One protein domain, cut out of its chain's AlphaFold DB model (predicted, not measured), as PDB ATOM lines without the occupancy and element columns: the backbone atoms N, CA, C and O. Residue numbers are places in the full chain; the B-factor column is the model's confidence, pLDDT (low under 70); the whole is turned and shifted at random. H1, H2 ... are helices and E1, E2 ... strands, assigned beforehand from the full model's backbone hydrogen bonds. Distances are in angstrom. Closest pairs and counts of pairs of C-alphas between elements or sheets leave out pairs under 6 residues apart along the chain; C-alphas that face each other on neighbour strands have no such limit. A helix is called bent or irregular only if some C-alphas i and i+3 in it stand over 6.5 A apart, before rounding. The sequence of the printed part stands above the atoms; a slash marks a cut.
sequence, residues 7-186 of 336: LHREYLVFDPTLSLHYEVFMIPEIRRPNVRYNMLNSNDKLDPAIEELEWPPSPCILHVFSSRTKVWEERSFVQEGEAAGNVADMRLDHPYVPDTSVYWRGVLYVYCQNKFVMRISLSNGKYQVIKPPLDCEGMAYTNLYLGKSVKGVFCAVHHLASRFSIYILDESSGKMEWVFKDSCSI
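This is residues 7 to 186 of the 336 residues of the protein "Hypothetical protein" of Miscanthus lutarioriparius (UniProt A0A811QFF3). Look for one large sheet, E1 to E8, curled and folded back on itself into two leaves, with a smaller sheet, E9 to E12, partly face to face with it on the side of E5 and E6, the strands crossed. Residues 36 to 41 stick out at one end, and two tiny helices, H1 and H2, sit toward that end. The 180 printed residues hold E1 E2 H1 E3 E4 H2 and E5 to E12; the large sheet, E1 E2 E3 E4 E8 E7 E6 E5, is mixed and the small one, in chain order, antiparallel. The class is mostly strand, and the whole is compact, radius of gyration of the C-alphas 17.2 A, spanning 52 by 44 by 28 A.

Find C-alpha 7 at (136.510, 161.786, 107.694), where E1, residues 7 to 13, begins. E2, 23 to 30, measures 22.8 A; H1 is 48 to 51. E3 is 60 to 66, and E4, 71 to 80, runs 27.7 A to C-alpha 80 at (151.816, 151.023, 121.830). Next come H2, 87 to 91; E5, 101 to 104; E6, 107 to 111; E7, 117 to 121; and E8, 126 to 130. E9 is 143 to 149, E10 152 to 159, E11 163 to 170; E12, 177 to 185, ends at (122.717, 129.756, 116.611) and bends by 52 degrees at residue 181.

In the folded sheet, one sheet bent back into two leaves, E1 E2 E3 E4 face E7 E6 E5 with E8 as the hinge. Check N 9 and O 27, 2.9 A, in the hairpin E1 and E2; N 24 and O 65, 2.9 A, between antiparallel E2 and E3; and N 80 and O 127, 2.9 A, between parallel E4 and E8. E5 E6 E7 E8 and E9 E10 E11 E12 are meanders, each strand the antiparallel neighbour of the one before; see N 118 and O 110, 2.8 A, and N 155 and O 167, 2.9 A. The two sheets form a sandwich, face to face, strands at 46 degrees; the closest C-alphas of E5 and E9, Val 102 and Gly 147, are 5.7 A apart. H2 only grazes the large sheet, and H1 is not on it. H1 and H2 only just touch, with 3 pairs of C-alphas within 8 A, the closest Glu 51 and Val 87, 4.8 A. In H2 every O i to N i+4 pair is within hydrogen-bond range; H1 is too short for one.

The C-alphas farthest apart, Leu 18 and Leu 40, are 52.3 A apart. The printed part has no cut; the links E2 to H1 and E8 to E9 are long. Expect pLDDT under 70 at residues 32 to 45, 93 to 98, 135 to 141 and 160 to 162.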
ATOM      1  N   LEU A   7     137.747 161.451 107.002       81.19
ATOM      2  CA  LEU A   7     136.510 161.786 107.694       81.19
ATOM      3  C   LEU A   7     136.759 161.696 109.198       81.19
ATOM      4  O   LEU A   7     137.705 161.051 109.630       81.19
ATOM      5  N   HIS A   8     135.919 162.349 109.989       85.00
ATOM      6  CA  HIS A   8     135.968 162.228 111.440       85.00
ATOM      7  C   HIS A   8     134.619 161.739 111.932       85.00
ATOM      8  O   HIS A   8     133.579 162.184 111.439       85.00
ATOM      9  N   ARG A   9     134.652 160.827 112.899       87.81
ATOM     10  CA  ARG A   9     133.471 160.363 113.618       87.81
ATOM     11  C   ARG A   9     133.574 160.721 115.082       87.81
ATOM     12  O   ARG A   9     134.656 160.699 115.665       87.81
ATOM     13  N   GLU A  10     132.435 161.070 115.653       91.31
ATOM     14  CA  GLU A  10     132.323 161.537 117.025       91.31
ATOM     15  C   GLU A  10     131.913 160.380 117.932       91.31
ATOM     16  O   GLU A  10     130.907 159.716 117.691       91.31
ATOM     17  N   TYR A  11     132.681 160.156 118.997       91.19
ATOM     18  CA  TYR A  11     132.405 159.111 119.978       91.19
ATOM     19  C   TYR A  11     132.290 159.698 121.378       91.19
ATOM     20  O   TYR A  11     133.163 160.437 121.840       91.19
ATOM     21  N   LEU A  12     131.201 159.350 122.061       90.81
ATOM     22  CA  LEU A  12     130.902 159.825 123.403       90.81
ATOM     23  C   LEU A  12     131.674 159.018 124.453       90.81
ATOM     24  O   LEU A  12     131.511 157.807 124.587       90.81
ATOM     25  N   VAL A  13     132.454 159.722 125.266       91.56
ATOM     26  CA  VAL A  13     133.070 159.203 126.486       91.56
ATOM     27  C   VAL A  13     132.254 159.698 127.664       91.56
ATOM     28  O   VAL A  13     132.349 160.856 128.077       91.56
ATOM     29  N   PHE A  14     131.427 158.810 128.202       88.62
ATOM     30  CA  PHE A  14     130.563 159.141 129.319       88.62
ATOM     31  C   PHE A  14     130.343 157.939 130.230       88.62
ATOM     32  O   PHE A  14     130.032 156.836 129.777       88.62
ATOM     33  N   ASP A  15     130.489 158.176 131.529       85.50
ATOM     34  CA  ASP A  15     130.056 157.257 132.571       85.50
ATOM     35  C   ASP A  15     129.266 158.051 133.622       85.50
ATOM     36  O   ASP A  15     129.876 158.738 134.451       85.50
ATOM     37  N   PRO A  16     127.921 157.968 133.605       81.81
ATOM     38  CA  PRO A  16     127.078 158.721 134.530       81.81
ATOM     39  C   PRO A  16     127.288 158.310 135.993       81.81
ATOM     40  O   PRO A  16     126.875 159.037 136.892       81.81
ATOM     41  N   THR A  17     127.926 157.163 136.256       80.75
ATOM     42  CA  THR A  17     128.246 156.728 137.623       80.75
ATOM     43  C   THR A  17     129.487 157.418 138.190       80.75
ATOM     44  O   THR A  17     129.664 157.447 139.405       80.75
ATOM     45  N   LEU A  18     130.336 157.992 137.329       82.12
ATOM     46  CA  LEU A  18     131.597 158.628 137.717       82.12
ATOM     47  C   LEU A  18     131.548 160.157 137.629       82.12
ATOM     48  O   LEU A  18     132.248 160.838 138.378       82.12
ATOM     49  N   SER A  19     130.784 160.714 136.687       84.31
ATOM     50  CA  SER A  19     130.794 162.147 136.394       84.31
ATOM     51  C   SER A  19     129.533 162.569 135.641       84.31
ATOM     52  O   SER A  19     129.065 161.854 134.765       84.31
ATOM     53  N   LEU A  20     129.032 163.777 135.917       87.06
ATOM     54  CA  LEU A  20     127.992 164.430 135.102       87.06
ATOM     55  C   LEU A  20     128.548 165.028 133.799       87.06
ATOM     56  O   LEU A  20     127.799 165.426 132.913       87.06
ATOM     57  N   HIS A  21     129.871 165.113 133.692       90.44
ATOM     58  CA  HIS A  21     130.562 165.602 132.509       90.44
ATOM     59  C   HIS A  21     130.955 164.444 131.597       90.44
ATOM     60  O   HIS A  21     131.525 163.455 132.063       90.44
ATOM     61  N   TYR A  22     130.715 164.634 130.306       92.31
ATOM     62  CA  TYR A  22     131.180 163.795 129.211       92.31
ATOM     63  C   TYR A  22     132.277 164.487 128.394       92.31
ATOM     64  O   TYR A  22     132.413 165.721 128.415       92.31
ATOM     65  N   GLU A  23     133.023 163.682 127.646       95.12
ATOM     66  CA  GLU A  23     133.917 164.127 126.580       95.12
ATOM     67  C   GLU A  23     133.455 163.541 125.237       95.12
ATOM     68  O   GLU A  23     132.793 162.504 125.203       95.12
ATOM     69  N   VAL A  24     133.786 164.200 124.126       95.75
ATOM     70  CA  VAL A  24     133.529 163.686 122.771       95.75
ATOM     71  C   VAL A  24     134.841 163.642 122.009       95.75
ATOM     72  O   VAL A  24     135.551 164.642 121.943       95.75
ATOM     73  N   PHE A  25     135.157 162.481 121.446       95.31
ATOM     74  CA  PHE A  25     136.382 162.230 120.696       95.31
ATOM     75  C   PHE A  25     136.080 162.215 119.203       95.31
ATOM     76  O   PHE A  25     135.249 161.424 118.764       95.31
ATOM     77  N   MET A  26     136.779 163.046 118.428       94.25
ATOM     78  CA  MET A  26     136.780 162.944 116.968       94.25
ATOM     79  C   MET A  26     137.868 161.970 116.528       94.25
ATOM     80  O   MET A  26     139.055 162.289 116.595       94.25
ATOM     81  N   ILE A  27     137.458 160.786 116.083       91.56
ATOM     82  CA  ILE A  27     138.353 159.736 115.599       91.56
ATOM     83  C   ILE A  27     138.421 159.811 114.071       91.56
ATOM     84  O   ILE A  27     137.369 159.843 113.423       91.56
ATOM     85  N   PRO A  28     139.628 159.862 113.481       88.88
ATOM     86  CA  PRO A  28     139.777 159.918 112.039       88.88
ATOM     87  C   PRO A  28     139.468 158.561 111.394       88.88
ATOM     88  O   PRO A  28     139.839 157.501 111.897       88.88
ATOM     89  N   GLU A  29     138.844 158.610 110.224       85.56
ATOM     90  CA  GLU A  29     138.589 157.486 109.330       85.56
ATOM     91  C   GLU A  29     139.073 157.826 107.924       85.56
ATOM     92  O   GLU A  29     138.983 158.967 107.468       85.56
ATOM     93  N   ILE A  30     139.546 156.826 107.187       83.00
ATOM     94  CA  ILE A  30     139.962 157.018 105.803       83.00
ATOM     95  C   ILE A  30     138.726 157.025 104.911       83.00
ATOM     96  O   ILE A  30     137.927 156.086 104.885       83.00
ATOM     97  N   ARG A  31     138.569 158.090 104.130       75.25
ATOM     98  CA  ARG A  31     137.479 158.211 103.171       75.25
ATOM     99  C   ARG A  31     137.590 157.102 102.129       75.25
ATOM    100  O   ARG A  31     138.601 156.964 101.438       75.25
ATOM    101  N   ARG A  32     136.519 156.323 102.006       68.50
ATOM    102  CA  ARG A  32     136.433 155.224 101.044       68.50
ATOM    103  C   ARG A  32     135.971 155.727  99.679       68.50
ATOM    104  O   ARG A  32     135.092 156.593  99.629       68.50
ATOM    105  N   PRO A  33     136.496 155.163  98.582       58.50
ATOM    106  CA  PRO A  33     135.969 155.438  97.257       58.50
ATOM    107  C   PRO A  33     134.552 154.868  97.111       58.50
ATOM    108  O   PRO A  33     134.261 153.739  97.512       58.50
ATOM    109  N   ASN A  34     133.641 155.654  96.535       56.03
ATOM    110  CA  ASN A  34     132.241 155.264  96.364       56.03
ATOM    111  C   ASN A  34     132.111 154.111  95.349       56.03
ATOM    112  O   ASN A  34     132.130 154.324  94.135       56.03
ATOM    113  N   VAL A  35     131.892 152.884  95.833       52.56
ATOM    114  CA  VAL A  35     131.813 151.667  94.995       52.56
ATOM    115  C   VAL A  35     130.731 151.765  93.904       52.56
ATOM    116  O   VAL A  35     130.928 151.260  92.802       52.56
ATOM    117  N   ARG A  36     129.619 152.483  94.147       46.78
ATOM    118  CA  ARG A  36     128.543 152.688  93.149       46.78
ATOM    119  C   ARG A  36     128.966 153.501  91.915       46.78
ATOM    120  O   ARG A  36     128.340 153.346  90.873       46.78
ATOM    121  N   TYR A  37     130.007 154.331  92.008       44.41
ATOM    122  CA  TYR A  37     130.491 155.165  90.897       44.41
ATOM    123  C   TYR A  37     131.797 154.651  90.267       44.41
ATOM    124  O   TYR A  37     132.182 155.114  89.193       44.41
ATOM    125  N   ASN A  38     132.436 153.639  90.863       44.72
ATOM    126  CA  ASN A  38     133.695 153.071  90.369       44.72
ATOM    127  C   ASN A  38     133.570 152.280  89.055       44.72
ATOM    128  O   ASN A  38     134.589 151.996  88.433       44.72
ATOM    129  N   MET A  39     132.358 151.964  88.578       45.22
ATOM    130  CA  MET A  39     132.196 151.457  87.205       45.22
ATOM    131  C   MET A  39     132.403 152.542  86.136       45.22
ATOM    132  O   MET A  39     132.551 152.193  84.968       45.22
ATOM    133  N   LEU A  40     132.405 153.833  86.497       43.47
ATOM    134  CA  LEU A  40     132.416 154.923  85.517       43.47
ATOM    135  C   LEU A  40     133.566 155.926  85.645       43.47
ATOM    136  O   LEU A  40     133.776 156.635  84.673       43.47
ATOM    137  N   ASN A  41     134.335 155.991  86.744       43.16
ATOM    138  CA  ASN A  41     135.523 156.862  86.820       43.16
ATOM    139  C   ASN A  41     136.556 156.382  87.856       43.16
ATOM    140  O   ASN A  41     136.274 156.325  89.048       43.16
ATOM    141  N   SER A  42     137.781 156.103  87.403       49.22
ATOM    142  CA  SER A  42     138.911 155.584  88.189       49.22
ATOM    143  C   SER A  42     139.851 156.678  88.727       49.22
ATOM    144  O   SER A  42     141.070 156.532  88.635       49.22
ATOM    145  N   ASN A  43     139.315 157.788  89.243       50.03
ATOM    146  CA  ASN A  43     140.137 158.942  89.652       50.03
ATOM    147  C   ASN A  43     140.331 159.094  91.168       50.03
ATOM    148  O   ASN A  43     140.940 160.067  91.597       50.03
ATOM    149  N   ASP A  44     139.878 158.141  91.983       60.38
ATOM    150  CA  ASP A  44     139.978 158.221  93.449       60.38
ATOM    151  C   ASP A  44     141.247 157.521  93.977       60.38
ATOM    152  O   ASP A  44     141.207 156.689  94.887       60.38
ATOM    153  N   LYS A  45     142.383 157.782  93.320       63.53
ATOM    154  CA  LYS A  45     143.684 157.189  93.650       63.53
ATOM    155  C   LYS A  45     144.422 158.142  94.587       63.53
ATOM    156  O   LYS A  45     144.705 159.272  94.192       63.53
ATOM    157  N   LEU A  46     144.706 157.705  95.815       70.00
ATOM    158  CA  LEU A  46     145.575 158.462  96.713       70.00
ATOM    159  C   LEU A  46     147.009 158.461  96.172       70.00
ATOM    160  O   LEU A  46     147.388 157.603  95.368       70.00
ATOM    161  N   ASP A  47     147.801 159.431  96.623       78.88
ATOM    162  CA  ASP A  47     149.248 159.400  96.436       78.88
ATOM    163  C   ASP A  47     149.792 158.074  97.008       78.88
ATOM    164  O   ASP A  47     149.468 157.750  98.154       78.88
ATOM    165  N   PRO A  48     150.596 157.298  96.256       81.81
ATOM    166  CA  PRO A  48     151.220 156.075  96.761       81.81
ATOM    167  C   PRO A  48     151.928 156.252  98.110       81.81
ATOM    168  O   PRO A  48     151.879 155.355  98.942       81.81
ATOM    169  N   ALA A  49     152.515 157.425  98.365       84.25
ATOM    170  CA  ALA A  49     153.155 157.711  99.645       84.25
ATOM    171  C   ALA A  49     152.154 157.781 100.814       84.25
ATOM    172  O   ALA A  49     152.520 157.464 101.939       84.25
ATOM    173  N   ILE A  50     150.904 158.193 100.564       83.38
ATOM    174  CA  ILE A  50     149.833 158.200 101.573       83.38
ATOM    175  C   ILE A  50     149.340 156.775 101.825       83.38
ATOM    176  O   ILE A  50     149.097 156.422 102.972       83.38
ATOM    177  N   GLU A  51     149.216 155.963 100.773       84.06
ATOM    178  CA  GLU A  51     148.775 154.561 100.861       84.06
ATOM    179  C   GLU A  51     149.720 153.705 101.729       84.06
ATOM    180  O   GLU A  51     149.264 152.792 102.412       84.06
ATOM    181  N   GLU A  52     151.020 154.029 101.745       87.75
ATOM    182  CA  GLU A  52     152.052 153.339 102.536       87.75
ATOM    183  C   GLU A  52     152.139 153.797 104.006       87.75
ATOM    184  O   GLU A  52     152.870 153.188 104.788       87.75
ATOM    185  N   LEU A  53     151.408 154.844 104.413       89.88
ATOM    186  CA  LEU A  53     151.443 155.326 105.797       89.88
ATOM    187  C   LEU A  53     150.818 154.312 106.754       89.88
ATOM    188  O   LEU A  53     149.726 153.805 106.502       89.88
ATOM    189  N   GLU A  54     151.480 154.086 107.887       92.62
ATOM    190  CA  GLU A  54     150.931 153.289 108.982       92.62
ATOM    191  C   GLU A  54     149.646 153.919 109.532       92.62
ATOM    192  O   GLU A  54     149.539 155.138 109.711       92.62
ATOM    193  N   TRP A  55     148.665 153.066 109.820       90.50
ATOM    194  CA  TRP A  55     147.369 153.459 110.346       90.50
ATOM    195  C   TRP A  55     147.004 152.669 111.612       90.50
ATOM    196  O   TRP A  55     147.197 151.447 111.661       90.50
ATOM    197  N   PRO A  56     146.408 153.315 112.631       91.31
ATOM    198  CA  PRO A  56     146.312 154.769 112.825       91.31
ATOM    199  C   PRO A  56     147.698 155.422 112.994       91.31
ATOM    200  O   PRO A  56     148.620 154.735 113.437       91.31
ATOM    201  N   PRO A  57     147.854 156.723 112.684       90.81
ATOM    202  CA  PRO A  57     149.149 157.402 112.735       90.81
ATOM    203  C   PRO A  57     149.681 157.503 114.166       90.81
ATOM    204  O   PRO A  57     148.908 157.736 115.091       90.81
ATOM    205  N   SER A  58     151.002 157.416 114.341       89.94
ATOM    206  CA  SER A  58     151.666 157.597 115.637       89.94
ATOM    207  C   SER A  58     152.604 158.816 115.607       89.94
ATOM    208  O   SER A  58     153.555 158.830 114.822       89.94
ATOM    209  N   PRO A  59     152.387 159.843 116.448       91.94
ATOM    210  CA  PRO A  59     151.263 159.996 117.370       91.94
ATOM    211  C   PRO A  59     149.928 160.252 116.650       91.94
ATOM    212  O   PRO A  59     149.877 160.930 115.624       91.94
ATOM    213  N   CYS A  60     148.842 159.770 117.249       92.19
ATOM    214  CA  CYS A  60     147.479 160.030 116.809       92.19
ATOM    215  C   CYS A  60     146.971 161.286 117.516       92.19
ATOM    216  O   CYS A  60     146.767 161.284 118.734       92.19
ATOM    217  N   ILE A  61     146.813 162.379 116.770       93.94
ATOM    218  CA  ILE A  61     146.289 163.642 117.297       93.94
ATOM    219  C   ILE A  61     144.770 163.617 117.155       93.94
ATOM    220  O   ILE A  61     144.248 163.534 116.045       93.94
ATOM    221  N   LEU A  62     144.069 163.686 118.284       94.81
ATOM    222  CA  LEU A  62     142.613 163.659 118.357       94.81
ATOM    223  C   LEU A  62     142.096 164.982 118.911       94.81
ATOM    224  O   LEU A  62     142.634 165.511 119.885       94.81
ATOM    225  N   HIS A  63     141.012 165.486 118.334       95.25
ATOM    226  CA  HIS A  63     140.277 166.605 118.911       95.25
ATOM    227  C   HIS A  63     139.258 166.077 119.918       95.25
ATOM    228  O   HIS A  63     138.446 165.203 119.601       95.25
ATOM    229  N   VAL A  64     139.295 166.626 121.127       96.38
ATOM    230  CA  VAL A  64     138.468 166.197 122.251       96.38
ATOM    231  C   VAL A  64     137.680 167.380 122.782       96.38
ATOM    232  O   VAL A  64     138.253 168.363 123.250       96.38
ATOM    233  N   PHE A  65     136.358 167.285 122.727       96.94
ATOM    234  CA  PHE A  65     135.470 168.224 123.394       96.94
ATOM    235  C   PHE A  65     135.290 167.807 124.843       96.94
ATOM    236  O   PHE A  65     135.013 166.639 125.114       96.94
ATOM    237  N   SER A  66     135.351 168.757 125.772       95.75
ATOM    238  CA  SER A  66     134.965 168.517 127.161       95.75
ATOM    239  C   SER A  66     133.730 169.324 127.524       95.75
ATOM    240  O   SER A  66     133.727 170.548 127.431       95.75
ATOM    241  N   SER A  67     132.693 168.664 128.040       95.75
ATOM    242  CA  SER A  67     131.510 169.361 128.573       95.75
ATOM    243  C   SER A  67     131.816 170.212 129.815       95.75
ATOM    244  O   SER A  67     131.054 171.126 130.134       95.75
ATOM    245  N   ARG A  68     132.932 169.948 130.513       93.69
ATOM    246  CA  ARG A  68     133.368 170.712 131.693       93.69
ATOM    247  C   ARG A  68     133.909 172.085 131.307       93.69
ATOM    248  O   ARG A  68     133.553 173.077 131.934       93.69
ATOM    249  N   THR A  69     134.770 172.134 130.294       95.00
ATOM    250  CA  THR A  69     135.390 173.381 129.815       95.00
ATOM    251  C   THR A  69     134.605 174.016 128.669       95.00
ATOM    252  O   THR A  69     134.728 175.216 128.447       95.00
ATOM    253  N   LYS A  70     133.759 173.231 127.985       95.38
ATOM    254  CA  LYS A  70     133.018 173.576 126.760       95.38
ATOM    255  C   LYS A  70     133.930 173.964 125.594       95.38
ATOM    256  O   LYS A  70     133.557 174.782 124.757       95.38
ATOM    257  N   VAL A  71     135.127 173.383 125.549       95.44
ATOM    258  CA  VAL A  71     136.166 173.684 124.558       95.44
ATOM    259  C   VAL A  71     136.640 172.391 123.894       95.44
ATOM    260  O   VAL A  71     136.619 171.325 124.512       95.44
ATOM    261  N   TRP A  72     137.043 172.509 122.627       97.12
ATOM    262  CA  TRP A  72     137.766 171.481 121.884       97.12
ATOM    263  C   TRP A  72     139.270 171.642 122.097       97.12
ATOM    264  O   TRP A  72     139.818 172.721 121.877       97.12
ATOM    265  N   GLU A  73     139.935 170.562 122.484       96.75
ATOM    266  CA  GLU A  73     141.378 170.510 122.703       96.75
ATOM    267  C   GLU A  73     142.004 169.433 121.818       96.75
ATOM    268  O   GLU A  73     141.433 168.360 121.635       96.75
ATOM    269  N   GLU A  74     143.194 169.696 121.284       96.19
ATOM    270  CA  GLU A  74     143.999 168.662 120.636       96.19
ATOM    271  C   GLU A  74     144.748 167.855 121.696       96.19
ATOM    272  O   GLU A  74     145.463 168.406 122.537       96.19
ATOM    273  N   ARG A  75     144.600 166.531 121.649       95.19
ATOM    274  CA  ARG A  75     145.323 165.591 122.505       95.19
ATOM    275  C   ARG A  75     146.103 164.614 121.637       95.19
ATOM    276  O   ARG A  75     145.575 164.060 120.679       95.19
ATOM    277  N   SER A  76     147.369 164.418 121.982       94.75
ATOM    278  CA  SER A  76     148.277 163.514 121.277       94.75
ATOM    279  C   SER A  76     148.333 162.169 121.991       94.75
ATOM    280  O   SER A  76     148.582 162.125 123.198       94.75
ATOM    281  N   PHE A  77     148.105 161.086 121.250       96.12
ATOM    282  CA  PHE A  77     148.162 159.721 121.757       96.12
ATOM    283  C   PHE A  77     149.266 158.939 121.053       96.12
ATOM    284  O   PHE A  77     149.274 158.824 119.831       96.12
ATOM    285  N   VAL A  78     150.197 158.371 121.814       95.75
ATOM    286  CA  VAL A  78     151.296 157.572 121.251       95.75
ATOM    287  C   VAL A  78     150.858 156.119 121.108       95.75
ATOM    288  O   VAL A  78     150.234 155.563 122.016       95.75
ATOM    289  N   GLN A  79     151.199 155.500 119.981       94.50
ATOM    290  CA  GLN A  79     150.919 154.091 119.753       94.50
ATOM    291  C   GLN A  79     151.766 153.182 120.642       94.50
ATOM    292  O   GLN A  79     152.966 153.393 120.817       94.50
ATOM    293  N   GLU A  80     151.149 152.123 121.148       93.69
ATOM    294  CA  GLU A  80     151.816 151.023 121.830       93.69
ATOM    295  C   GLU A  80     151.464 149.700 121.132       93.69
ATOM    296  O   GLU A  80     150.297 149.413 120.862       93.69
ATOM    297  N   GLY A  81     152.484 148.903 120.806       89.25
ATOM    298  CA  GLY A  81     152.326 147.685 120.007       89.25
ATOM    299  C   GLY A  81     152.364 147.936 118.497       89.25
ATOM    300  O   GLY A  81     152.980 148.892 118.032       89.25
ATOM    301  N   GLU A  82     151.748 147.033 117.735       90.56
ATOM    302  CA  GLU A  82     151.744 147.057 116.268       90.56
ATOM    303  C   GLU A  82     150.666 147.997 115.695       90.56
ATOM    304  O   GLU A  82     149.631 148.252 116.320       90.56
ATOM    305  N   ALA A  83     150.889 148.486 114.473       91.12
ATOM    306  CA  ALA A  83     149.867 149.155 113.671       91.12
ATOM    307  C   ALA A  83     148.801 148.191 113.152       91.12
ATOM    308  O   ALA A  83     149.006 146.979 113.077       91.12
ATOM    309  N   ALA A  84     147.635 148.746 112.806       88.38
ATOM    310  CA  ALA A  84     146.555 147.966 112.207       88.38
ATOM    311  C   ALA A  84     146.906 147.520 110.783       88.38
ATOM    312  O   ALA A  84     146.394 146.511 110.307       88.38
ATOM    313  N   GLY A  85     147.767 148.287 110.121       89.94
ATOM    314  CA  GLY A  85     148.178 148.119 108.739       89.94
ATOM    315  C   GLY A  85     148.560 149.479 108.178       89.94
ATOM    316  O   GLY A  85     148.910 150.392 108.931       89.94
ATOM    317  N   ASN A  86     148.456 149.622 106.867       89.88
ATOM    318  CA  ASN A  86     148.635 150.898 106.185       89.88
ATOM    319  C   ASN A  86     147.288 151.493 105.729       89.88
ATOM    320  O   ASN A  86     146.223 150.893 105.892       89.88
ATOM    321  N   VAL A  87     147.321 152.699 105.163       86.81
ATOM    322  CA  VAL A  87     146.129 153.381 104.630       86.81
ATOM    323  C   VAL A  87     145.452 152.572 103.514       86.81
ATOM    324  O   VAL A  87     144.218 152.557 103.446       86.81
ATOM    325  N   ALA A  88     146.219 151.856 102.685       83.69
ATOM    326  CA  ALA A  88     145.666 151.020 101.619       83.69
ATOM    327  C   ALA A  88     144.806 149.879 102.167       83.69
ATOM    328  O   ALA A  88     143.705 149.639 101.662       83.69
ATOM    329  N   ASP A  89     145.254 149.232 103.245       82.81
ATOM    330  CA  ASP A  89     144.521 148.153 103.909       82.81
ATOM    331  C   ASP A  89     143.145 148.638 104.399       82.81
ATOM    332  O   ASP A  89     142.134 147.950 104.243       82.81
ATOM    333  N   MET A  90     143.068 149.866 104.920       83.25
ATOM    334  CA  MET A  90     141.819 150.452 105.431       83.25
ATOM    335  C   MET A  90     140.813 150.797 104.328       83.25
ATOM    336  O   MET A  90     139.600 150.826 104.566       83.25
ATOM    337  N   ARG A  91     141.301 151.056 103.109       77.00
ATOM    338  CA  ARG A  91     140.470 151.377 101.936       77.00
ATOM    339  C   ARG A  91     139.835 150.142 101.304       77.00
ATOM    340  O   ARG A  91     138.839 150.294 100.597       77.00
ATOM    341  N   LEU A  92     140.379 148.951 101.560       70.38
ATOM    342  CA  LEU A  92     139.858 147.673 101.060       70.38
ATOM    343  C   LEU A  92     138.660 147.136 101.863       70.38
ATOM    344  O   LEU A  92     138.006 146.194 101.419       70.38
ATOM    345  N   ASP A  93     138.360 147.720 103.024       65.06
ATOM    346  CA  ASP A  93     137.317 147.225 103.923       65.06
ATOM    347  C   ASP A  93     135.877 147.440 103.394       65.06
ATOM    348  O   ASP A  93     135.573 148.386 102.659       65.06
ATOM    349  N   HIS A  94     134.966 146.545 103.795       59.53
ATOM    350  CA  HIS A  94     133.568 146.500 103.353       59.53
ATOM    351  C   HIS A  94     132.809 147.779 103.768       59.53
ATOM    352  O   HIS A  94     133.026 148.278 104.872       59.53
ATOM    353  N   PRO A  95     131.877 148.318 102.948       55.06
ATOM    354  CA  PRO A  95     131.303 149.666 103.086       55.06
ATOM    355  C   PRO A  95     130.657 150.052 104.424       55.06
ATOM    356  O   PRO A  95     130.441 151.242 104.630       55.06
ATOM    357  N   TYR A  96     130.369 149.114 105.327       59.78
ATOM    358  CA  TYR A  96     129.674 149.398 106.579       59.78
ATOM    359  C   TYR A  96     130.600 149.215 107.786       59.78
ATOM    360  O   TYR A  96     130.974 148.093 108.118       59.78
ATOM    361  N   VAL A  97     130.955 150.327 108.431       59.72
ATOM    362  CA  VAL A  97     131.589 150.357 109.755       59.72
ATOM    363  C   VAL A  97     130.494 150.771 110.732       59.72
ATOM    364  O   VAL A  97     130.029 151.906 110.630       59.72
ATOM    365  N   PRO A  98     130.024 149.872 111.614       65.94
ATOM    366  CA  PRO A  98     129.138 150.259 112.699       65.94
ATOM    367  C   PRO A  98     129.795 151.324 113.582       65.94
ATOM    368  O   PRO A  98     130.951 151.172 113.978       65.94
ATOM    369  N   ASP A  99     129.035 152.350 113.963       71.56
ATOM    370  CA  ASP A  99     129.474 153.403 114.888       71.56
ATOM    371  C   ASP A  99     129.448 152.923 116.341       71.56
ATOM    372  O   ASP A  99     128.809 153.495 117.221       71.56
ATOM    373  N   THR A 100     130.134 151.813 116.606       80.81
ATOM    374  CA  THR A 100     130.162 151.198 117.930       80.81
ATOM    375  C   THR A 100     131.402 151.633 118.694       80.81
ATOM    376  O   THR A 100     132.534 151.440 118.247       80.81
ATOM    377  N   SER A 101     131.184 152.180 119.885       88.94
ATOM    378  CA  SER A 101     132.244 152.456 120.849       88.94
ATOM    379  C   SER A 101     131.819 152.055 122.250       88.94
ATOM    380  O   SER A 101     130.633 151.952 122.569       88.94
ATOM    381  N   VAL A 102     132.811 151.799 123.093       91.12
ATOM    382  CA  VAL A 102     132.615 151.393 124.477       91.12
ATOM    383  C   VAL A 102     133.551 152.190 125.356       91.12
ATOM    384  O   VAL A 102     134.764 152.141 125.182       91.12
ATOM    385  N   TYR A 103     132.992 152.867 126.351       91.50
ATOM    386  CA  TYR A 103     133.773 153.430 127.441       91.50
ATOM    387  C   TYR A 103     133.713 152.520 128.670       91.50
ATOM    388  O   TYR A 103     132.630 152.210 129.196       91.50
ATOM    389  N   TRP A 104     134.887 152.075 129.118       89.94
ATOM    390  CA  TRP A 104     135.047 151.161 130.242       89.94
ATOM    391  C   TRP A 104     136.290 151.514 131.062       89.94
ATOM    392  O   TRP A 104     137.406 151.516 130.553       89.94
ATOM    393  N   ARG A 105     136.094 151.801 132.359       88.25
ATOM    394  CA  ARG A 105     137.166 152.009 133.356       88.25
ATOM    395  C   ARG A 105     138.278 152.978 132.915       88.25
ATOM    396  O   ARG A 105     139.457 152.705 133.116       88.25
ATOM    397  N   GLY A 106     137.913 154.122 132.335       90.00
ATOM    398  CA  GLY A 106     138.893 155.131 131.909       90.00
ATOM    399  C   GLY A 106     139.507 154.895 130.527       90.00
ATOM    400  O   GLY A 106     140.374 155.662 130.113       90.00
ATOM    401  N   VAL A 107     139.056 153.863 129.812       94.19
ATOM    402  CA  VAL A 107     139.548 153.491 128.484       94.19
ATOM    403  C   VAL A 107     138.389 153.510 127.489       94.19
ATOM    404  O   VAL A 107     137.296 153.013 127.774       94.19
ATOM    405  N   LEU A 108     138.627 154.117 126.330       95.25
ATOM    406  CA  LEU A 108     137.700 154.146 125.204       95.25
ATOM    407  C   LEU A 108     138.120 153.087 124.179       95.25
ATOM    408  O   LEU A 108     139.274 153.048 123.763       95.25
ATOM    409  N   TYR A 109     137.177 152.252 123.759       94.62
ATOM    410  CA  TYR A 109     137.352 151.242 122.721       94.62
ATOM    411  C   TYR A 109     136.483 151.648 121.538       94.62
ATOM    412  O   TYR A 109     135.267 151.778 121.686       94.62
ATOM    413  N   VAL A 110     137.095 151.867 120.381       92.44
ATOM    414  CA  VAL A 110     136.410 152.325 119.169       92.44
ATOM    415  C   VAL A 110     136.560 151.269 118.097       92.44
ATOM    416  O   VAL A 110     137.674 150.826 117.819       92.44
ATOM    417  N   TYR A 111     135.446 150.854 117.506       88.69
ATOM    418  CA  TYR A 111     135.478 150.020 116.318       88.69
ATOM    419  C   TYR A 111     135.905 150.856 115.108       88.69
ATOM    420  O   TYR A 111     135.329 151.911 114.852       88.69
ATOM    421  N   CYS A 112     136.912 150.390 114.376       87.12
ATOM    422  CA  CYS A 112     137.486 151.110 113.248       87.12
ATOM    423  C   CYS A 112     137.407 150.290 111.951       87.12
ATOM    424  O   CYS A 112     137.036 149.113 111.932       87.12
ATOM    425  N   GLN A 113     137.773 150.935 110.841       83.50
ATOM    426  CA  GLN A 113     137.883 150.304 109.524       83.50
ATOM    427  C   GLN A 113     138.773 149.057 109.574       83.50
ATOM    428  O   GLN A 113     139.698 148.983 110.368       83.50
ATOM    429  N   ASN A 114     138.502 148.074 108.724       80.94
ATOM    430  CA  ASN A 114     139.174 146.772 108.717       80.94
ATOM    431  C   ASN A 114     138.995 145.981 110.032       80.94
ATOM    432  O   ASN A 114     139.815 145.139 110.398       80.94
ATOM    433  N   LYS A 115     137.891 146.248 110.743       83.62
ATOM    434  CA  LYS A 115     137.405 145.510 111.920       83.62
ATOM    435  C   LYS A 115     138.329 145.518 113.146       83.62
ATOM    436  O   LYS A 115     138.062 144.782 114.097       83.62
ATOM    437  N   PHE A 116     139.402 146.310 113.157       88.75
ATOM    438  CA  PHE A 116     140.233 146.453 114.353       88.75
ATOM    439  C   PHE A 116     139.539 147.341 115.390       88.75
ATOM    440  O   PHE A 116     138.654 148.138 115.072       88.75
ATOM    441  N   VAL A 117     139.961 147.212 116.646       92.50
ATOM    442  CA  VAL A 117     139.499 148.069 117.738       92.50
ATOM    443  C   VAL A 117     140.648 148.948 118.206       92.50
ATOM    444  O   VAL A 117     141.721 148.454 118.556       92.50
ATOM    445  N   MET A 118     140.428 150.259 118.220       93.94
ATOM    446  CA  MET A 118     141.350 151.220 118.815       93.94
ATOM    447  C   MET A 118     141.049 151.342 120.309       93.94
ATOM    448  O   MET A 118     139.959 151.760 120.696       93.94
ATOM    449  N   ARG A 119     142.017 150.984 121.153       94.81
ATOM    450  CA  ARG A 119     141.950 151.111 122.613       94.81
ATOM    451  C   ARG A 119     142.706 152.361 123.047       94.81
ATOM    452  O   ARG A 119     143.933 152.353 123.060       94.81
ATOM    453  N   ILE A 120     141.992 153.413 123.426       95.69
ATOM    454  CA  ILE A 120     142.539 154.718 123.812       95.69
ATOM    455  C   ILE A 120     142.478 154.858 125.332       95.69
ATOM    456  O   ILE A 120     141.404 154.893 125.935       95.69
ATOM    457  N   SER A 121     143.643 154.958 125.961       94.31
ATOM    458  CA  SER A 121     143.764 155.153 127.400       94.31
ATOM    459  C   SER A 121     143.905 156.641 127.719       94.31
ATOM    460  O   SER A 121     144.906 157.285 127.400       94.31
ATOM    461  N   LEU A 122     142.885 157.186 128.383       90.25
ATOM    462  CA  LEU A 122     142.782 158.618 128.672       90.25
ATOM    463  C   LEU A 122     143.807 159.096 129.709       90.25
ATOM    464  O   LEU A 122     144.171 160.266 129.727       90.25
ATOM    465  N   SER A 123     144.272 158.197 130.578       89.81
ATOM    466  CA  SER A 123     145.131 158.534 131.719       89.81
ATOM    467  C   SER A 123     146.611 158.671 131.371       89.81
ATOM    468  O   SER A 123     147.340 159.367 132.072       89.81
ATOM    469  N   ASN A 124     147.072 157.997 130.316       91.25
ATOM    470  CA  ASN A 124     148.490 157.927 129.959       91.25
ATOM    471  C   ASN A 124     148.792 158.423 128.539       91.25
ATOM    472  O   ASN A 124     149.952 158.373 128.135       91.25
ATOM    473  N   GLY A 125     147.783 158.892 127.794       92.50
ATOM    474  CA  GLY A 125     147.971 159.421 126.441       92.50
ATOM    475  C   GLY A 125     148.507 158.369 125.470       92.50
ATOM    476  O   GLY A 125     149.322 158.682 124.606       92.50
ATOM    477  N   LYS A 126     148.100 157.107 125.636       94.94
ATOM    478  CA  LYS A 126     148.481 156.016 124.737       94.94
ATOM    479  C   LYS A 126     147.265 155.408 124.065       94.94
ATOM    480  O   LYS A 126     146.190 155.337 124.666       94.94
ATOM    481  N   TYR A 127     147.461 154.907 122.853       95.12
ATOM    482  CA  TYR A 127     146.498 154.029 122.206       95.12
ATOM    483  C   TYR A 127     147.161 152.733 121.744       95.12
ATOM    484  O   TYR A 127     148.363 152.681 121.494       95.12
ATOM    485  N   GLN A 128     146.362 151.681 121.646       94.38
ATOM    486  CA  GLN A 128     146.775 150.377 121.142       94.38
ATOM    487  C   GLN A 128     145.773 149.899 120.099       94.38
ATOM    488  O   GLN A 128     144.580 150.206 120.184       94.38
ATOM    489  N   VAL A 129     146.257 149.135 119.125       93.94
ATOM    490  CA  VAL A 129     145.416 148.480 118.125       93.94
ATOM    491  C   VAL A 129     145.174 147.040 118.552       93.94
ATOM    492  O   VAL A 129     146.113 146.295 118.822       93.94
ATOM    493  N   ILE A 130     143.908 146.637 118.569       92.94
ATOM    494  CA  ILE A 130     143.490 145.266 118.840       92.94
ATOM    495  C   ILE A 130     142.959 144.679 117.535       92.94
ATOM    496  O   ILE A 130     141.964 145.159 116.986       92.94
ATOM    497  N   LYS A 131     143.622 143.634 117.036       90.19
ATOM    498  CA  LYS A 131     143.181 142.903 115.840       90.19
ATOM    499  C   LYS A 131     141.829 142.218 116.114       90.19
ATOM    500  O   LYS A 131     141.565 141.845 117.261       90.19
ATOM    501  N   PRO A 132     140.950 142.062 115.111       86.81
ATOM    502  CA  PRO A 132     139.689 141.348 115.293       86.81
ATOM    503  C   PRO A 132     139.923 139.883 115.711       86.81
ATOM    504  O   PRO A 132     141.014 139.347 115.497       86.81
ATOM    505  N   PRO A 133     138.909 139.198 116.273       86.00
ATOM    506  CA  PRO A 133     138.975 137.753 116.483       86.00
ATOM    507  C   PRO A 133     139.304 137.012 115.175       86.00
ATOM    508  O   PRO A 133     138.776 137.379 114.124       86.00
ATOM    509  N   LEU A 134     140.117 135.948 115.241       73.50
ATOM    510  CA  LEU A 134     140.571 135.168 114.068       73.50
ATOM    511  C   LEU A 134     139.418 134.689 113.172       73.50
ATOM    512  O   LEU A 134     139.544 134.667 111.952       73.50
ATOM    513  N   ASP A 135     138.260 134.395 113.764       64.25
ATOM    514  CA  ASP A 135     137.055 133.964 113.043       64.25
ATOM    515  C   ASP A 135     136.480 135.043 112.094       64.25
ATOM    516  O   ASP A 135     135.528 134.779 111.357       64.25
ATOM    517  N   CYS A 136     137.034 136.263 112.095       61.78
ATOM    518  CA  CYS A 136     136.682 137.349 111.178       61.78
ATOM    519  C   CYS A 136     137.568 137.417 109.921       61.78
ATOM    520  O   CYS A 136     137.227 138.156 108.992       61.78
ATOM    521  N   GLU A 137     138.692 136.697 109.884       56.75
ATOM    522  CA  GLU A 137     139.688 136.803 108.817       56.75
ATOM    523  C   GLU A 137     139.151 136.204 107.500       56.75
ATOM    524  O   GLU A 137     138.733 135.048 107.432       56.75
ATOM    525  N   GLY A 138     139.100 137.013 106.436       54.28
ATOM    526  CA  GLY A 138     138.683 136.575 105.095       54.28
ATOM    527  C   GLY A 138     137.170 136.502 104.833       54.28
ATOM    528  O   GLY A 138     136.768 136.202 103.707       54.28
ATOM    529  N   MET A 139     136.307 136.812 105.810       58.53
ATOM    530  CA  MET A 139     134.855 136.859 105.590       58.53
ATOM    531  C   MET A 139     134.366 138.288 105.328       58.53
ATOM    532  O   MET A 139     134.163 139.086 106.245       58.53
ATOM    533  N   ALA A 140     134.104 138.594 104.056       55.69
ATOM    534  CA  ALA A 140     133.594 139.897 103.616       55.69
ATOM    535  C   ALA A 140     132.226 140.284 104.227       55.69
ATOM    536  O   ALA A 140     131.860 141.452 104.184       55.69
ATOM    537  N   TYR A 141     131.491 139.331 104.817       60.88
ATOM    538  CA  TYR A 141     130.111 139.513 105.287       60.88
ATOM    539  C   TYR A 141     129.908 139.301 106.797       60.88
ATOM    540  O   TYR A 141     128.777 139.093 107.230       60.88
ATOM    541  N   THR A 142     130.972 139.316 107.608       70.75
ATOM    542  CA  THR A 142     130.823 139.278 109.074       70.75
ATOM    543  C   THR A 142     130.694 140.685 109.645       70.75
ATOM    544  O   THR A 142     131.585 141.517 109.449       70.75
ATOM    545  N   ASN A 143     129.602 140.932 110.373       75.38
ATOM    546  CA  ASN A 143     129.421 142.154 111.158       75.38
ATOM    547  C   ASN A 143     129.981 141.932 112.563       75.38
ATOM    548  O   ASN A 143     129.742 140.885 113.168       75.38
ATOM    549  N   LEU A 144     130.701 142.926 113.075       81.94
ATOM    550  CA  LEU A 144     131.256 142.920 114.420       81.94
ATOM    551  C   LEU A 144     130.534 143.972 115.259       81.94
ATOM    552  O   LEU A 144     130.393 145.116 114.831       81.94
ATOM    553  N   TYR A 145     130.083 143.580 116.445       86.31
ATOM    554  CA  TYR A 145     129.389 144.454 117.383       86.31
ATOM    555  C   TYR A 145     130.195 144.559 118.669       86.31
ATOM    556  O   TYR A 145     130.430 143.555 119.348       86.31
ATOM    557  N   LEU A 146     130.611 145.776 119.000       89.56
ATOM    558  CA  LEU A 146     131.353 146.075 120.218       89.56
ATOM    559  C   LEU A 146     130.388 146.528 121.322       89.56
ATOM    560  O   LEU A 146     129.508 147.354 121.089       89.56
ATOM    561  N   GLY A 147     130.559 146.011 122.537       90.06
ATOM    562  CA  GLY A 147     129.788 146.451 123.699       90.06
ATOM    563  C   GLY A 147     130.472 146.137 125.022       90.06
ATOM    564  O   GLY A 147     131.588 145.622 125.060       90.06
ATOM    565  N   LYS A 148     129.802 146.454 126.130       89.69
ATOM    566  CA  LYS A 148     130.259 146.090 127.475       89.69
ATOM    567  C   LYS A 148     129.207 145.301 128.228       89.69
ATOM    568  O   LYS A 148     128.013 145.444 127.986       89.69
ATOM    569  N   SER A 149     129.690 144.526 129.182       88.12
ATOM    570  CA  SER A 149     128.897 143.864 130.206       88.12
ATOM    571  C   SER A 149     129.628 143.982 131.549       88.12
ATOM    572  O   SER A 149     130.734 144.516 131.629       88.12
ATOM    573  N   VAL A 150     129.048 143.429 132.614       87.19
ATOM    574  CA  VAL A 150     129.597 143.456 133.980       87.19
ATOM    575  C   VAL A 150     131.040 142.944 134.076       87.19
ATOM    576  O   VAL A 150     131.798 143.392 134.934       87.19
ATOM    577  N   LYS A 151     131.438 142.021 133.191       89.56
ATOM    578  CA  LYS A 151     132.781 141.419 133.198       89.56
ATOM    579  C   LYS A 151     133.824 142.183 132.375       89.56
ATOM    580  O   LYS A 151     135.004 141.909 132.553       89.56
ATOM    581  N   GLY A 152     133.431 143.118 131.508       91.69
ATOM    582  CA  GLY A 152     134.370 143.848 130.650       91.69
ATOM    583  C   GLY A 152     133.823 144.174 129.265       91.69
ATOM    584  O   GLY A 152     132.609 144.262 129.069       91.69
ATOM    585  N   VAL A 153     134.737 144.358 128.312       93.31
ATOM    586  CA  VAL A 153     134.434 144.654 126.906       93.31
ATOM    587  C   VAL A 153     134.216 143.354 126.140       93.31
ATOM    588  O   VAL A 153     134.988 142.402 126.266       93.31
ATOM    589  N   PHE A 154     133.150 143.317 125.351       92.69
ATOM    590  CA  PHE A 154     132.741 142.171 124.556       92.69
ATOM    591  C   PHE A 154     132.659 142.533 123.081       92.69
ATOM    592  O   PHE A 154     132.363 143.667 122.702       92.69
ATOM    593  N   CYS A 155     132.877 141.515 122.265       91.31
ATOM    594  CA  CYS A 155     132.739 141.553 120.826       91.31
ATOM    595  C   CYS A 155     131.813 140.409 120.405       91.31
ATOM    596  O   CYS A 155     132.030 139.260 120.792       91.31
ATOM    597  N   ALA A 156     130.774 140.715 119.632       89.19
ATOM    598  CA  ALA A 156     129.946 139.712 118.976       89.19
ATOM    599  C   ALA A 156     130.223 139.725 117.473       89.19
ATOM    600  O   ALA A 156     130.106 140.759 116.817       89.19
ATOM    601  N   VAL A 157     130.562 138.562 116.932       86.19
ATOM    602  CA  VAL A 157     130.764 138.339 115.502       86.19
ATOM    603  C   VAL A 157     129.525 137.649 114.959       86.19
ATOM    604  O   VAL A 157     129.219 136.519 115.344       86.19
ATOM    605  N   HIS A 158     128.806 138.334 114.077       79.69
ATOM    606  CA  HIS A 158     127.660 137.778 113.374       79.69
ATOM    607  C   HIS A 158     128.118 137.090 112.089       79.69
ATOM    608  O   HIS A 158     128.683 137.719 111.191       79.69
ATOM    609  N   HIS A 159     127.865 135.786 112.027       73.75
ATOM    610  CA  HIS A 159     128.150 134.917 110.894       73.75
ATOM    611  C   HIS A 159     126.910 134.734 110.018       73.75
ATOM    612  O   HIS A 159     125.783 135.038 110.406       73.75
ATOM    613  N   LEU A 160     127.112 134.151 108.838       64.88
ATOM    614  CA  LEU A 160     126.015 133.704 107.982       64.88
ATOM    615  C   LEU A 160     125.091 132.719 108.740       64.88
ATOM    616  O   LEU A 160     125.563 131.888 109.515       64.88
ATOM    617  N   ALA A 161     123.783 132.789 108.462       62.00
ATOM    618  CA  ALA A 161     122.730 131.925 109.022       62.00
ATOM    619  C   ALA A 161     122.416 132.106 110.528       62.00
ATOM    620  O   ALA A 161     122.180 131.122 111.233       62.00
ATOM    621  N   SER A 162     122.366 133.354 111.013       69.00
ATOM    622  CA  SER A 162     121.905 133.700 112.374       69.00
ATOM    623  C   SER A 162     122.728 133.043 113.491       69.00
ATOM    624  O   SER A 162     122.207 132.640 114.537       69.00
ATOM    625  N   ARG A 163     124.034 132.891 113.252       78.50
ATOM    626  CA  ARG A 163     124.992 132.384 114.236       78.50
ATOM    627  C   ARG A 163     125.870 133.524 114.733       78.50
ATOM    628  O   ARG A 163     126.431 134.266 113.935       78.50
ATOM    629  N   PHE A 164     126.039 133.610 116.044       84.06
ATOM    630  CA  PHE A 164     126.891 134.594 116.697       84.06
ATOM    631  C   PHE A 164     128.010 133.883 117.455       84.06
ATOM    632  O   PHE A 164     127.756 132.900 118.151       84.06
ATOM    633  N   SER A 165     129.234 134.387 117.329       88.44
ATOM    634  CA  SER A 165     130.344 134.048 118.225       88.44
ATOM    635  C   SER A 165     130.610 135.233 119.141       88.44
ATOM    636  O   SER A 165     130.718 136.364 118.671       88.44
ATOM    637  N   ILE A 166     130.708 134.986 120.441       91.12
ATOM    638  CA  ILE A 166     130.877 136.017 121.462       91.12
ATOM    639  C   ILE A 166     132.263 135.872 122.078       91.12
ATOM    640  O   ILE A 166     132.639 134.793 122.540       91.12
ATOM    641  N   TYR A 167     132.999 136.977 122.120       93.44
ATOM    642  CA  TYR A 167     134.338 137.074 122.688       93.44
ATOM    643  C   TYR A 167     134.351 138.113 123.802       93.44
ATOM    644  O   TYR A 167     133.639 139.118 123.745       93.44
ATOM    645  N   ILE A 168     135.189 137.876 124.802       94.00
ATOM    646  CA  ILE A 168     135.549 138.855 125.825       94.00
ATOM    647  C   ILE A 168     136.995 139.286 125.589       94.00
ATOM    648  O   ILE A 168     137.836 138.458 125.236       94.00
ATOM    649  N   LEU A 169     137.277 140.576 125.752       94.31
ATOM    650  CA  LEU A 169     138.647 141.069 125.685       94.31
ATOM    651  C   LEU A 169     139.380 140.710 126.981       94.31
ATOM    652  O   LEU A 169     138.970 141.145 128.060       94.31
ATOM    653  N   ASP A 170     140.455 139.930 126.874       92.94
ATOM    654  CA  ASP A 170     141.383 139.705 127.977       92.94
ATOM    655  C   ASP A 170     142.513 140.737 127.924       92.94
ATOM    656  O   ASP A 170     143.315 140.760 126.989       92.94
ATOM    657  N   GLU A 171     142.549 141.588 128.948       89.94
ATOM    658  CA  GLU A 171     143.585 142.605 129.164       89.94
ATOM    659  C   GLU A 171     144.594 142.183 130.249       89.94
ATOM    660  O   GLU A 171     145.404 142.983 130.730       89.94
ATOM    661  N   SER A 172     144.511 140.934 130.719       85.00
ATOM    662  CA  SER A 172     145.382 140.428 131.769       85.00
ATOM    663  C   SER A 172     146.818 140.247 131.271       85.00
ATOM    664  O   SER A 172     147.094 139.982 130.102       85.00
ATOM    665  N   SER A 173     147.775 140.398 132.189       75.81
ATOM    666  CA  SER A 173     149.201 140.143 131.927       75.81
ATOM    667  C   SER A 173     149.803 140.942 130.756       75.81
ATOM    668  O   SER A 173     150.798 140.519 130.173       75.81
ATOM    669  N   GLY A 174     149.213 142.094 130.411       74.19
ATOM    670  CA  GLY A 174     149.671 142.953 129.314       74.19
ATOM    671  C   GLY A 174     149.332 142.434 127.913       74.19
ATOM    672  O   GLY A 174     149.790 143.017 126.933       74.19
ATOM    673  N   LYS A 175     148.546 141.357 127.811       78.50
ATOM    674  CA  LYS A 175     147.979 140.893 126.544       78.50
ATOM    675  C   LYS A 175     146.712 141.677 126.215       78.50
ATOM    676  O   LYS A 175     146.098 142.251 127.105       78.50
ATOM    677  N   MET A 176     146.353 141.699 124.935       88.44
ATOM    678  CA  MET A 176     145.117 142.294 124.415       88.44
ATOM    679  C   MET A 176     144.511 141.310 123.414       88.44
ATOM    680  O   MET A 176     144.584 141.505 122.201       88.44
ATOM    681  N   GLU A 177     144.011 140.189 123.928       91.38
ATOM    682  CA  GLU A 177     143.568 139.052 123.116       91.38
ATOM    683  C   GLU A 177     142.057 138.833 123.269       91.38
ATOM    684  O   GLU A 177     141.496 138.904 124.364       91.38
ATOM    685  N   TRP A 178     141.380 138.550 122.156       93.50
ATOM    686  CA  TRP A 178     139.977 138.143 122.176       93.50
ATOM    687  C   TRP A 178     139.863 136.682 122.600       93.50
ATOM    688  O   TRP A 178     140.328 135.784 121.898       93.50
ATOM    689  N   VAL A 179     139.193 136.435 123.723       93.19
ATOM    690  CA  VAL A 179     138.952 135.088 124.246       93.19
ATOM    691  C   VAL A 179     137.526 134.670 123.919       93.19
ATOM    692  O   VAL A 179     136.568 135.356 124.281       93.19
ATOM    693  N   PHE A 180     137.378 133.539 123.226       91.88
ATOM    694  CA  PHE A 180     136.069 132.969 122.912       91.88
ATOM    695  C   PHE A 180     135.311 132.633 124.197       91.88
ATOM    696  O   PHE A 180     135.857 132.002 125.104       91.88
ATOM    697  N   LYS A 181     134.049 133.048 124.261       89.69
ATOM    698  CA  LYS A 181     133.206 132.878 125.440       89.69
ATOM    699  C   LYS A 181     132.023 131.964 125.183       89.69
ATOM    700  O   LYS A 181     131.789 131.056 125.970       89.69
ATOM    701  N   ASP A 182     131.286 132.221 124.111       86.06
ATOM    702  CA  ASP A 182     130.104 131.439 123.768       86.06
ATOM    703  C   ASP A 182     129.794 131.560 122.270       86.06
ATOM    704  O   ASP A 182     130.281 132.465 121.587       86.06
ATOM    705  N   SER A 183     128.962 130.664 121.749       84.62
ATOM    706  CA  SER A 183     128.344 130.831 120.440       84.62
ATOM    707  C   SER A 183     126.897 130.380 120.468       84.62
ATOM    708  O   SER A 183     126.603 129.275 120.920       84.62
ATOM    709  N   CYS A 184     126.010 131.182 119.893       76.25
ATOM    710  CA  CYS A 184     124.607 130.830 119.748       76.25
ATOM    711  C   CYS A 184     124.228 130.767 118.267       76.25
ATOM    712  O   CYS A 184     124.715 131.536 117.441       76.25
ATOM    713  N   SER A 185     123.369 129.812 117.917       76.88
ATOM    714  CA  SER A 185     122.717 129.756 116.611       76.88
ATOM    715  C   SER A 185     121.229 129.868 116.862       76.88
ATOM    716  O   SER A 185     120.618 128.965 117.432       76.88
ATOM    717  N   ILE A 186     120.679 131.023 116.509       71.44
ATOM    718  CA  ILE A 186     119.301 131.366 116.821       71.44
ATOM    719  C   ILE A 186     118.538 131.283 115.519       71.44
ATOM    720  O   ILE A 186     118.761 132.063 114.597       71.44
TER     721      ILE A 186